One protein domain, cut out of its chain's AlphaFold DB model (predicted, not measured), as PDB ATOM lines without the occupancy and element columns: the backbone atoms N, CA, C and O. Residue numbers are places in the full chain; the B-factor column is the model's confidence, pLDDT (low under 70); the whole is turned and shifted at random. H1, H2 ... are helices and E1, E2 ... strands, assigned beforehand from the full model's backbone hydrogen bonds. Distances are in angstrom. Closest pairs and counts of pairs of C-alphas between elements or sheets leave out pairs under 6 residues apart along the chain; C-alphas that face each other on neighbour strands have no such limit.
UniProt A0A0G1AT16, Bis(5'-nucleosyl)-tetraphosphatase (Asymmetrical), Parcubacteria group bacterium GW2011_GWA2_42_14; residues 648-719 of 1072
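What this domain is: This is residues 648 to 719 of the 1072 residues of the protein "Bis(5'-nucleosyl)-tetraphosphatase (Asymmetrical)" of Parcubacteria group bacterium GW2011_GWA2_42_14 (UniProt A0A0G1AT16). A twisted four-stranded antiparallel sheet has one longer helix, H1, slanting over one face, while three short helices, H2, H3 and H4, follow one another at one end of the long axis and make the connection from E2 to E3. The link between E1 and E2 lies toward the opposite end. The printed part has 72 residues, with four named helices and four named strands in the order H1 E1 E2 H2 H3 H4 E3 E4, and the sheet runs E1 E2 E3 E4. The class is mixed, helices and strands; the whole is compact, with a radius of gyration of the C-alphas of 11.7 A, and elongated, spanning 35 by 22 by 20 A.

Where its parts are: Start at Lys 648 and go on to C-alpha 654 at (37.749, -20.572, 28.060), where H1 begins; it runs to residue 665, 16.7 A away. Next find E1, residues 669 to 673, 13.4 A long, and E2, residues 681 to 686, 17.2 A long. Then come H2, residues 688 to 693, H3, residues 695 to 698, and H4, residues 700 to 704. E3, residues 708 to 711, is 10.4 A long, and E4, residues 716 to 718, ends at C-alpha 718 at (29.831, -34.957, 30.686).

How they stand to each other: Look first at the sheet, whose strands' lines turn by 96 degrees from edge to edge. E1 and E2 form a hairpin at 156 degrees, with N 670 and O 685 2.8 A apart. E2 and E3 are antiparallel at 154 degrees, with N 682 and O 710 2.8 A apart. E3 and E4 form a second hairpin at 128 degrees, with N 709 and O 718 2.9 A apart. H1 is on one face, giving two layers, a helix layer over a sheet, at a height over the sheet of 9.4 A. It lies over E1, E2 and, only just, E3, on which 3 of its C-alphas fall; it runs slantwise to the strands, at 42 degrees to E2 on the local plane. The closest C-alphas of H1 and E1, those of Arg 664 and Glu 670, are 5.8 A apart. H2, with residues 688 to 692, and H4, with residues 702 to 704, only graze the sheet; H3 is not on it. H3 and H4 only just touch, only at the corner, with 3 pairs of C-alphas within 8 A, the closest those of Trp 696 and Leu 702 at 5.1 A. In H1 and H2 every O i to N i+4 pair is within hydrogen-bond range; H4 has 0 of 1, but 2 of 2 O i to N i+3 pairs, and H3 is too short for an i+4 pair.

The domain as a whole: The two C-alphas farthest apart, those of Gly 676 and Lys 698, are 36.9 A apart. The printed part has no cut and no long link. Mean pLDDT of the printed part is 91.1, and residues 692 to 693 are under 70.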
ATOM      1  N   LYS A 648      48.082 -33.004  35.675       86.62
ATOM      2  CA  LYS A 648      46.996 -33.999  35.816       86.62
ATOM      3  C   LYS A 648      45.596 -33.393  35.696       86.62
ATOM      4  O   LYS A 648      44.654 -34.115  35.395       86.62
ATOM      5  N   GLU A 649      45.448 -32.097  35.950       89.44
ATOM      6  CA  GLU A 649      44.142 -31.442  36.044       89.44
ATOM      7  C   GLU A 649      43.779 -30.694  34.760       89.44
ATOM      8  O   GLU A 649      44.621 -30.059  34.125       89.44
ATOM      9  N   LEU A 650      42.493 -30.738  34.402       92.12
ATOM     10  CA  LEU A 650      41.956 -29.918  33.324       92.12
ATOM     11  C   LEU A 650      41.794 -28.462  33.787       92.12
ATOM     12  O   LEU A 650      41.273 -28.219  34.881       92.12
ATOM     13  N   PRO A 651      42.140 -27.477  32.941       93.69
ATOM     14  CA  PRO A 651      41.781 -26.085  33.181       93.69
ATOM     15  C   PRO A 651      40.257 -25.891  33.053       93.69
ATOM     16  O   PRO A 651      39.521 -26.806  32.677       93.69
ATOM     17  N   ARG A 652      39.756 -24.684  33.349       91.19
ATOM     18  CA  ARG A 652      38.310 -24.387  33.357       91.19
ATOM     19  C   ARG A 652      37.918 -23.309  32.349       91.19
ATOM     20  O   ARG A 652      38.696 -22.409  32.031       91.19
ATOM     21  N   GLY A 653      36.671 -23.367  31.881       93.31
ATOM     22  CA  GLY A 653      36.081 -22.336  31.031       93.31
ATOM     23  C   GLY A 653      36.843 -22.148  29.718       93.31
ATOM     24  O   GLY A 653      37.232 -23.110  29.058       93.31
ATOM     25  N   GLN A 654      37.093 -20.896  29.335       93.00
ATOM     26  CA  GLN A 654      37.749 -20.572  28.060       93.00
ATOM     27  C   GLN A 654      39.169 -21.142  27.932       93.00
ATOM     28  O   GLN A 654      39.623 -21.420  26.824       93.00
ATOM     29  N   GLU A 655      39.863 -21.357  29.048       94.06
ATOM     30  CA  GLU A 655      41.194 -21.961  29.038       94.06
ATOM     31  C   GLU A 655      41.154 -23.442  28.640       94.06
ATOM     32  O   GLU A 655      42.033 -23.902  27.915       94.06
ATOM     33  N   LEU A 656      40.091 -24.165  29.018       95.19
ATOM     34  CA  LEU A 656      39.857 -25.543  28.580       95.19
ATOM     35  C   LEU A 656      39.624 -25.642  27.080       95.19
ATOM     36  O   LEU A 656      40.219 -26.495  26.429       95.19
ATOM     37  N   LEU A 657      38.821 -24.740  26.518       94.69
ATOM     38  CA  LEU A 657      38.607 -24.685  25.072       94.69
ATOM     39  C   LEU A 657      39.913 -24.397  24.323       94.69
ATOM     40  O   LEU A 657      40.220 -25.067  23.338       94.69
ATOM     41  N   ALA A 658      40.710 -23.447  24.818       92.00
ATOM     42  CA  ALA A 658      42.006 -23.120  24.230       92.00
ATOM     43  C   ALA A 658      43.011 -24.282  24.326       92.00
ATOM     44  O   ALA A 658      43.807 -24.479  23.406       92.00
ATOM     45  N   PHE A 659      42.983 -25.046  25.423       95.19
ATOM     46  CA  PHE A 659      43.824 -26.228  25.598       95.19
ATOM     47  C   PHE A 659      43.378 -27.401  24.716       95.19
ATOM     48  O   PHE A 659      44.223 -28.063  24.124       95.19
ATOM     49  N   ILE A 660      42.071 -27.632  24.568       94.69
ATOM     50  CA  ILE A 660      41.525 -28.662  23.671       94.69
ATOM     51  C   ILE A 660      41.902 -28.379  22.227       94.69
ATOM     52  O   ILE A 660      42.383 -29.275  21.538       94.69
ATOM     53  N   GLU A 661      41.744 -27.136  21.778       90.69
ATOM     54  CA  GLU A 661      42.133 -26.771  20.420       90.69
ATOM     55  C   GLU A 661      43.640 -26.947  20.209       90.69
ATOM     56  O   GLU A 661      44.066 -27.502  19.202       90.69
ATOM     57  N   TYR A 662      44.455 -26.582  21.202       91.94
ATOM     58  CA  TYR A 662      45.886 -26.871  21.181       91.94
ATOM     59  C   TYR A 662      46.187 -28.375  21.093       91.94
ATOM     60  O   TYR A 662      46.932 -28.795  20.213       91.94
ATOM     61  N   ALA A 663      45.593 -29.204  21.954       92.75
ATOM     62  CA  ALA A 663      45.822 -30.646  21.955       92.75
ATOM     63  C   ALA A 663      45.365 -31.300  20.636       92.75
ATOM     64  O   ALA A 663      45.997 -32.252  20.172       92.75
ATOM     65  N   ARG A 664      44.301 -30.774  20.010       91.00
ATOM     66  CA  ARG A 664      43.841 -31.172  18.671       91.00
ATOM     67  C   ARG A 664      44.879 -30.823  17.603       91.00
ATOM     68  O   ARG A 664      45.253 -31.702  16.835       91.00
ATOM     69  N   GLN A 665      45.387 -29.588  17.593       85.88
ATOM     70  CA  GLN A 665      46.415 -29.125  16.646       85.88
ATOM     71  C   GLN A 665      47.713 -29.937  16.741       85.88
ATOM     72  O   GLN A 665      48.306 -30.280  15.720       85.88
ATOM     73  N   GLN A 666      48.113 -30.330  17.956       86.25
ATOM     74  CA  GLN A 666      49.258 -31.228  18.165       86.25
ATOM     75  C   GLN A 666      48.967 -32.690  17.782       86.25
ATOM     76  O   GLN A 666      49.853 -33.544  17.810       86.25
ATOM     77  N   GLY A 667      47.724 -33.007  17.414       86.69
ATOM     78  CA  GLY A 667      47.295 -34.346  17.035       86.69
ATOM     79  C   GLY A 667      47.171 -35.309  18.211       86.69
ATOM     80  O   GLY A 667      47.162 -36.518  17.980       86.69
ATOM     81  N   PHE A 668      47.078 -34.825  19.454       90.44
ATOM     82  CA  PHE A 668      46.867 -35.680  20.624       90.44
ATOM     83  C   PHE A 668      45.416 -36.155  20.744       90.44
ATOM     84  O   PHE A 668      45.159 -37.273  21.205       90.44
ATOM     85  N   ILE A 669      44.466 -35.324  20.320       93.88
ATOM     86  CA  ILE A 669      43.033 -35.610  20.419       93.88
ATOM     87  C   ILE A 669      42.315 -35.314  19.106       93.88
ATOM     88  O   ILE A 669      42.784 -34.541  18.276       93.88
ATOM     89  N   GLU A 670      41.149 -35.920  18.946       92.44
ATOM     90  CA  GLU A 670      40.171 -35.604  17.916       92.44
ATOM     91  C   GLU A 670      38.941 -34.986  18.575       92.44
ATOM     92  O   GLU A 670      38.572 -35.347  19.699       92.44
ATOM     93  N   ILE A 671      38.289 -34.068  17.861       93.88
ATOM     94  CA  ILE A 671      37.075 -33.407  18.334       93.88
ATOM     95  C   ILE A 671      35.916 -33.641  17.369       93.88
ATOM     96  O   ILE A 671      36.101 -33.776  16.160       93.88
ATOM     97  N   LYS A 672      34.698 -33.665  17.906       94.50
ATOM     98  CA  LYS A 672      33.455 -33.648  17.132       94.50
ATOM     99  C   LYS A 672      32.545 -32.556  17.659       94.50
ATOM    100  O   LYS A 672      32.275 -32.498  18.856       94.50
ATOM    101  N   HIS A 673      32.042 -31.727  16.754       94.56
ATOM    102  CA  HIS A 673      31.053 -30.707  17.077       94.56
ATOM    103  C   HIS A 673      29.642 -31.287  16.994       94.56
ATOM    104  O   HIS A 673      29.292 -31.971  16.029       94.56
ATOM    105  N   GLY A 674      28.830 -31.018  18.013       93.50
ATOM    106  CA  GLY A 674      27.421 -31.385  18.019       93.50
ATOM    107  C   GLY A 674      26.628 -30.560  17.005       93.50
ATOM    108  O   GLY A 674      26.858 -29.361  16.845       93.50
ATOM    109  N   THR A 675      25.674 -31.200  16.332       93.06
ATOM    110  CA  THR A 675      24.740 -30.557  15.395       93.06
ATOM    111  C   THR A 675      23.298 -30.805  15.842       93.06
ATOM    112  O   THR A 675      23.042 -31.689  16.664       93.06
ATOM    113  N   GLY A 676      22.351 -29.994  15.355       92.88
ATOM    114  CA  GLY A 676      20.933 -30.128  15.698       92.88
ATOM    115  C   GLY A 676      20.690 -30.055  17.209       92.88
ATOM    116  O   GLY A 676      21.001 -29.061  17.862       92.88
ATOM    117  N   GLU A 677      20.165 -31.128  17.800       91.44
ATOM    118  CA  GLU A 677      19.866 -31.168  19.238       91.44
ATOM    119  C   GLU A 677      21.113 -31.083  20.143       91.44
ATOM    120  O   GLU A 677      21.013 -30.658  21.299       91.44
ATOM    121  N   TYR A 678      22.287 -31.422  19.604       94.06
ATOM    122  CA  TYR A 678      23.583 -31.375  20.287       94.06
ATOM    123  C   TYR A 678      24.352 -30.075  20.016       94.06
ATOM    124  O   TYR A 678      25.483 -29.921  20.472       94.06
ATOM    125  N   GLU A 679      23.757 -29.135  19.277       94.94
ATOM    126  CA  GLU A 679      24.380 -27.851  18.964       94.94
ATOM    127  C   GLU A 679      24.824 -27.125  20.242       94.94
ATOM    128  O   GLU A 679      24.044 -26.970  21.194       94.94
ATOM    129  N   GLY A 680      26.084 -26.682  20.230       94.38
ATOM    130  CA  GLY A 680      26.760 -26.055  21.365       94.38
ATOM    131  C   GLY A 680      27.637 -27.001  22.193       94.38
ATOM    132  O   GLY A 680      28.210 -26.544  23.178       94.38
ATOM    133  N   LEU A 681      27.756 -28.280  21.813       97.44
ATOM    134  CA  LEU A 681      28.625 -29.258  22.475       97.44
ATOM    135  C   LEU A 681      29.832 -29.659  21.617       97.44
ATOM    136  O   LEU A 681      29.760 -29.703  20.387       97.44
ATOM    137  N   ILE A 682      30.924 -30.015  22.291       97.31
ATOM    138  CA  ILE A 682      32.143 -30.587  21.716       97.31
ATOM    139  C   ILE A 682      32.433 -31.899  22.444       97.31
ATOM    140  O   ILE A 682      32.482 -31.923  23.671       97.31
ATOM    141  N   LEU A 683      32.625 -32.980  21.690       97.50
ATOM    142  CA  LEU A 683      33.065 -34.282  22.194       97.50
ATOM    143  C   LEU A 683      34.525 -34.494  21.812       97.50
ATOM    144  O   LEU A 683      34.900 -34.245  20.668       97.50
ATOM    145  N   THR A 684      35.327 -34.984  22.751       96.56
ATOM    146  CA  THR A 684      36.767 -35.214  22.561       96.56
ATOM    147  C   THR A 684      37.137 -36.688  22.745       96.56
ATOM    148  O   THR A 684      36.612 -37.374  23.626       96.56
ATOM    149  N   THR A 685      38.056 -37.191  21.922       93.94
ATOM    150  CA  THR A 685      38.613 -38.551  22.021       93.94
ATOM    151  C   THR A 685      40.111 -38.535  21.724       93.94
ATOM    152  O   THR A 685      40.610 -37.605  21.100       93.94
ATOM    153  N   TYR A 686      40.841 -39.576  22.114       90.50
ATOM    154  CA  TYR A 686      42.211 -39.789  21.649       90.50
ATOM    155  C   TYR A 686      42.296 -39.857  20.132       90.50
ATOM    156  O   TYR A 686      41.449 -40.482  19.491       90.50
ATOM    157  N   SER A 687      43.379 -39.303  19.594       87.06
ATOM    158  CA  SER A 687      43.829 -39.656  18.255       87.06
ATOM    159  C   SER A 687      44.448 -41.059  18.240       87.06
ATOM    160  O   SER A 687      44.918 -41.574  19.263       87.06
ATOM    161  N   GLY A 688      44.542 -41.657  17.050       77.00
ATOM    162  CA  GLY A 688      45.230 -42.941  16.867       77.00
ATOM    163  C   GLY A 688      46.714 -42.921  17.269       77.00
ATOM    164  O   GLY A 688      47.254 -43.954  17.662       77.00
ATOM    165  N   ILE A 689      47.378 -41.759  17.227       72.31
ATOM    166  CA  ILE A 689      48.780 -41.615  17.661       72.31
ATOM    167  C   ILE A 689      48.883 -41.692  19.176       72.31
ATOM    168  O   ILE A 689      49.744 -42.398  19.696       72.31
ATOM    169  N   THR A 690      48.005 -40.979  19.883       84.50
ATOM    170  CA  THR A 690      47.986 -40.996  21.345       84.50
ATOM    171  C   THR A 690      47.783 -42.410  21.865       84.50
ATOM    172  O   THR A 690      48.489 -42.816  22.787       84.50
ATOM    173  N   GLU A 691      46.896 -43.183  21.228       79.38
ATOM    174  CA  GLU A 691      46.688 -44.592  21.566       79.38
ATOM    175  C   GLU A 691      47.882 -45.483  21.198       79.38
ATOM    176  O   GLU A 691      48.272 -46.331  21.995       79.38
ATOM    177  N   ALA A 692      48.496 -45.289  20.029       65.88
ATOM    178  CA  ALA A 692      49.616 -46.120  19.588       65.88
ATOM    179  C   ALA A 692      50.906 -45.891  20.392       65.88
ATOM    180  O   ALA A 692      51.683 -46.824  20.586       65.88
ATOM    181  N   CYS A 693      51.140 -44.657  20.843       69.81
ATOM    182  CA  CYS A 693      52.344 -44.270  21.577       69.81
ATOM    183  C   CYS A 693      52.138 -44.208  23.096       69.81
ATOM    184  O   CYS A 693      53.081 -43.865  23.803       69.81
ATOM    185  N   ASN A 694      50.930 -44.494  23.596       79.12
ATOM    186  CA  ASN A 694      50.551 -44.293  24.997       79.12
ATOM    187  C   ASN A 694      50.934 -42.889  25.503       79.12
ATOM    188  O   ASN A 694      51.528 -42.740  26.570       79.12
ATOM    189  N   ALA A 695      50.629 -41.839  24.728       84.25
ATOM    190  CA  ALA A 695      51.135 -40.487  25.010       84.25
ATOM    191  C   ALA A 695      50.698 -39.949  26.390       84.25
ATOM    192  O   ALA A 695      51.369 -39.092  26.957       84.25
ATOM    193  N   TRP A 696      49.625 -40.500  26.964       87.69
ATOM    194  CA  TRP A 696      49.147 -40.216  28.320       87.69
ATOM    195  C   TRP A 696      50.081 -40.665  29.456       87.69
ATOM    196  O   TRP A 696      49.822 -40.334  30.612       87.69
ATOM    197  N   GLU A 697      51.124 -41.448  29.171       83.50
ATOM    198  CA  GLU A 697      52.181 -41.726  30.153       83.50
ATOM    199  C   GLU A 697      53.136 -40.537  30.280       83.50
ATOM    200  O   GLU A 697      53.543 -40.189  31.384       83.50
ATOM    201  N   LYS A 698      53.440 -39.868  29.158       84.31
ATOM    202  CA  LYS A 698      54.239 -38.635  29.144       84.31
ATOM    203  C   LYS A 698      53.409 -37.408  29.536       84.31
ATOM    204  O   LYS A 698      53.930 -36.503  30.180       84.31
ATOM    205  N   TYR A 699      52.134 -37.383  29.147       91.50
ATOM    206  CA  TYR A 699      51.218 -36.250  29.315       91.50
ATOM    207  C   TYR A 699      49.942 -36.685  30.062       91.50
ATOM    208  O   TYR A 699      48.937 -37.017  29.423       91.50
ATOM    209  N   PRO A 700      49.960 -36.737  31.408       91.06
ATOM    210  CA  PRO A 700      48.901 -37.362  32.205       91.06
ATOM    211  C   PRO A 700      47.504 -36.770  32.005       91.06
ATOM    212  O   PRO A 700      46.537 -37.530  31.995       91.06
ATOM    213  N   VAL A 701      47.377 -35.458  31.769       93.81
ATOM    214  CA  VAL A 701      46.079 -34.812  31.495       93.81
ATOM    215  C   VAL A 701      45.353 -35.432  30.298       93.81
ATOM    216  O   VAL A 701      44.125 -35.402  30.227       93.81
ATOM    217  N   LEU A 702      46.083 -36.059  29.361       94.19
ATOM    218  CA  LEU A 702      45.454 -36.707  28.216       94.19
ATOM    219  C   LEU A 702      44.484 -37.818  28.647       94.19
ATOM    220  O   LEU A 702      43.518 -38.083  27.937       94.19
ATOM    221  N   ARG A 703      44.658 -38.429  29.827       91.88
ATOM    222  CA  ARG A 703      43.781 -39.491  30.369       91.88
ATOM    223  C   ARG A 703      42.297 -39.101  30.455       91.88
ATOM    224  O   ARG A 703      41.452 -39.993  30.510       91.88
ATOM    225  N   GLU A 704      42.001 -37.809  30.388       92.88
ATOM    226  CA  GLU A 704      40.663 -37.221  30.447       92.88
ATOM    227  C   GLU A 704      39.926 -37.192  29.096       92.88
ATOM    228  O   GLU A 704      38.696 -37.221  29.060       92.88
ATOM    229  N   PHE A 705      40.631 -37.185  27.959       94.25
ATOM    230  CA  PHE A 705      40.019 -37.060  26.623       94.25
ATOM    231  C   PHE A 705      39.504 -38.400  26.082       94.25
ATOM    232  O   PHE A 705      39.797 -38.813  24.961       94.25
ATOM    233  N   ARG A 706      38.726 -39.113  26.902       91.62
ATOM    234  CA  ARG A 706      38.145 -40.425  26.593       91.62
ATOM    235  C   ARG A 706      36.623 -40.340  26.434       91.62
ATOM    236  O   ARG A 706      35.892 -41.149  27.002       91.62
ATOM    237  N   GLY A 707      36.149 -39.378  25.644       94.94
ATOM    238  CA  GLY A 707      34.725 -39.068  25.485       94.94
ATOM    239  C   GLY A 707      34.254 -37.906  26.364       94.94
ATOM    240  O   GLY A 707      33.077 -37.852  26.705       94.94
ATOM    241  N   LEU A 708      35.158 -37.008  26.770       96.94
ATOM    242  CA  LEU A 708      34.808 -35.796  27.517       96.94
ATOM    243  C   LEU A 708      33.942 -34.888  26.632       96.94
ATOM    244  O   LEU A 708      34.308 -34.615  25.482       96.94
ATOM    245  N   ILE A 709      32.812 -34.432  27.179       97.94
ATOM    246  CA  ILE A 709      31.848 -33.554  26.510       97.94
ATOM    247  C   ILE A 709      31.817 -32.210  27.221       97.94
ATOM    248  O   ILE A 709      31.582 -32.139  28.430       97.94
ATOM    249  N   ILE A 710      32.002 -31.142  26.457       97.38
ATOM    250  CA  ILE A 710      32.020 -29.771  26.965       97.38
ATOM    251  C   ILE A 710      31.109 -28.862  26.142       97.38
ATOM    252  O   ILE A 710      30.826 -29.152  24.979       97.38
ATOM    253  N   ASP A 711      30.663 -27.755  26.730       95.75
ATOM    254  CA  ASP A 711      29.923 -26.717  26.008       95.75
ATOM    255  C   ASP A 711      30.851 -25.649  25.388       95.75
ATOM    256  O   ASP A 711      32.051 -25.582  25.661       95.75
ATOM    257  N   THR A 712      30.291 -24.747  24.575       92.75
ATOM    258  CA  THR A 712      31.033 -23.625  23.960       92.75
ATOM    259  C   THR A 712      31.515 -22.557  24.948       92.75
ATOM    260  O   THR A 712      32.170 -21.597  24.542       92.75
ATOM    261  N   LYS A 713      31.180 -22.665  26.238       93.94
ATOM    262  CA  LYS A 713      31.704 -21.795  27.302       93.94
ATOM    263  C   LYS A 713      32.883 -22.446  28.035       93.94
ATOM    264  O   LYS A 713      33.582 -21.741  28.766       93.94
ATOM    265  N   GLY A 714      33.124 -23.738  27.797       93.56
ATOM    266  CA  GLY A 714      34.161 -24.542  28.432       93.56
ATOM    267  C   GLY A 714      33.727 -25.153  29.763       93.56
ATOM    268  O   GLY A 714      34.577 -25.451  30.600       93.56
ATOM    269  N   ASN A 715      32.418 -25.314  29.978       95.25
ATOM    270  CA  ASN A 715      31.891 -26.105  31.086       95.25
ATOM    271  C   ASN A 715      31.900 -27.584  30.699       95.25
ATOM    272  O   ASN A 715      31.557 -27.933  29.565       95.25
ATOM    273  N   ILE A 716      32.259 -28.451  31.642       97.00
ATOM    274  CA  ILE A 716      32.211 -29.897  31.436       97.00
ATOM    275  C   ILE A 716      30.763 -30.354  31.599       97.00
ATOM    276  O   ILE A 716      30.205 -30.285  32.685       97.00
ATOM    277  N   VAL A 717      30.159 -30.807  30.502       97.12
ATOM    278  CA  VAL A 717      28.771 -31.288  30.468       97.12
ATOM    279  C   VAL A 717      28.711 -32.782  30.779       97.12
ATOM    280  O   VAL A 717      27.778 -33.235  31.437       97.12
ATOM    281  N   ALA A 718      29.702 -33.553  30.322       97.75
ATOM    282  CA  ALA A 718      29.831 -34.957  30.686       97.75
ATOM    283  C   ALA A 718      31.295 -35.389  30.802       97.75
ATOM    284  O   ALA A 718      32.107 -35.081  29.924       97.75
ATOM    285  N   ARG A 719      31.617 -36.151  31.852       96.38
ATOM    286  CA  ARG A 719      32.964 -36.670  32.119       96.38
ATOM    287  C   ARG A 719      32.936 -38.184  32.356       96.38
ATOM    288  O   ARG A 719      32.412 -38.629  33.375       96.38
TER     289      ARG A 719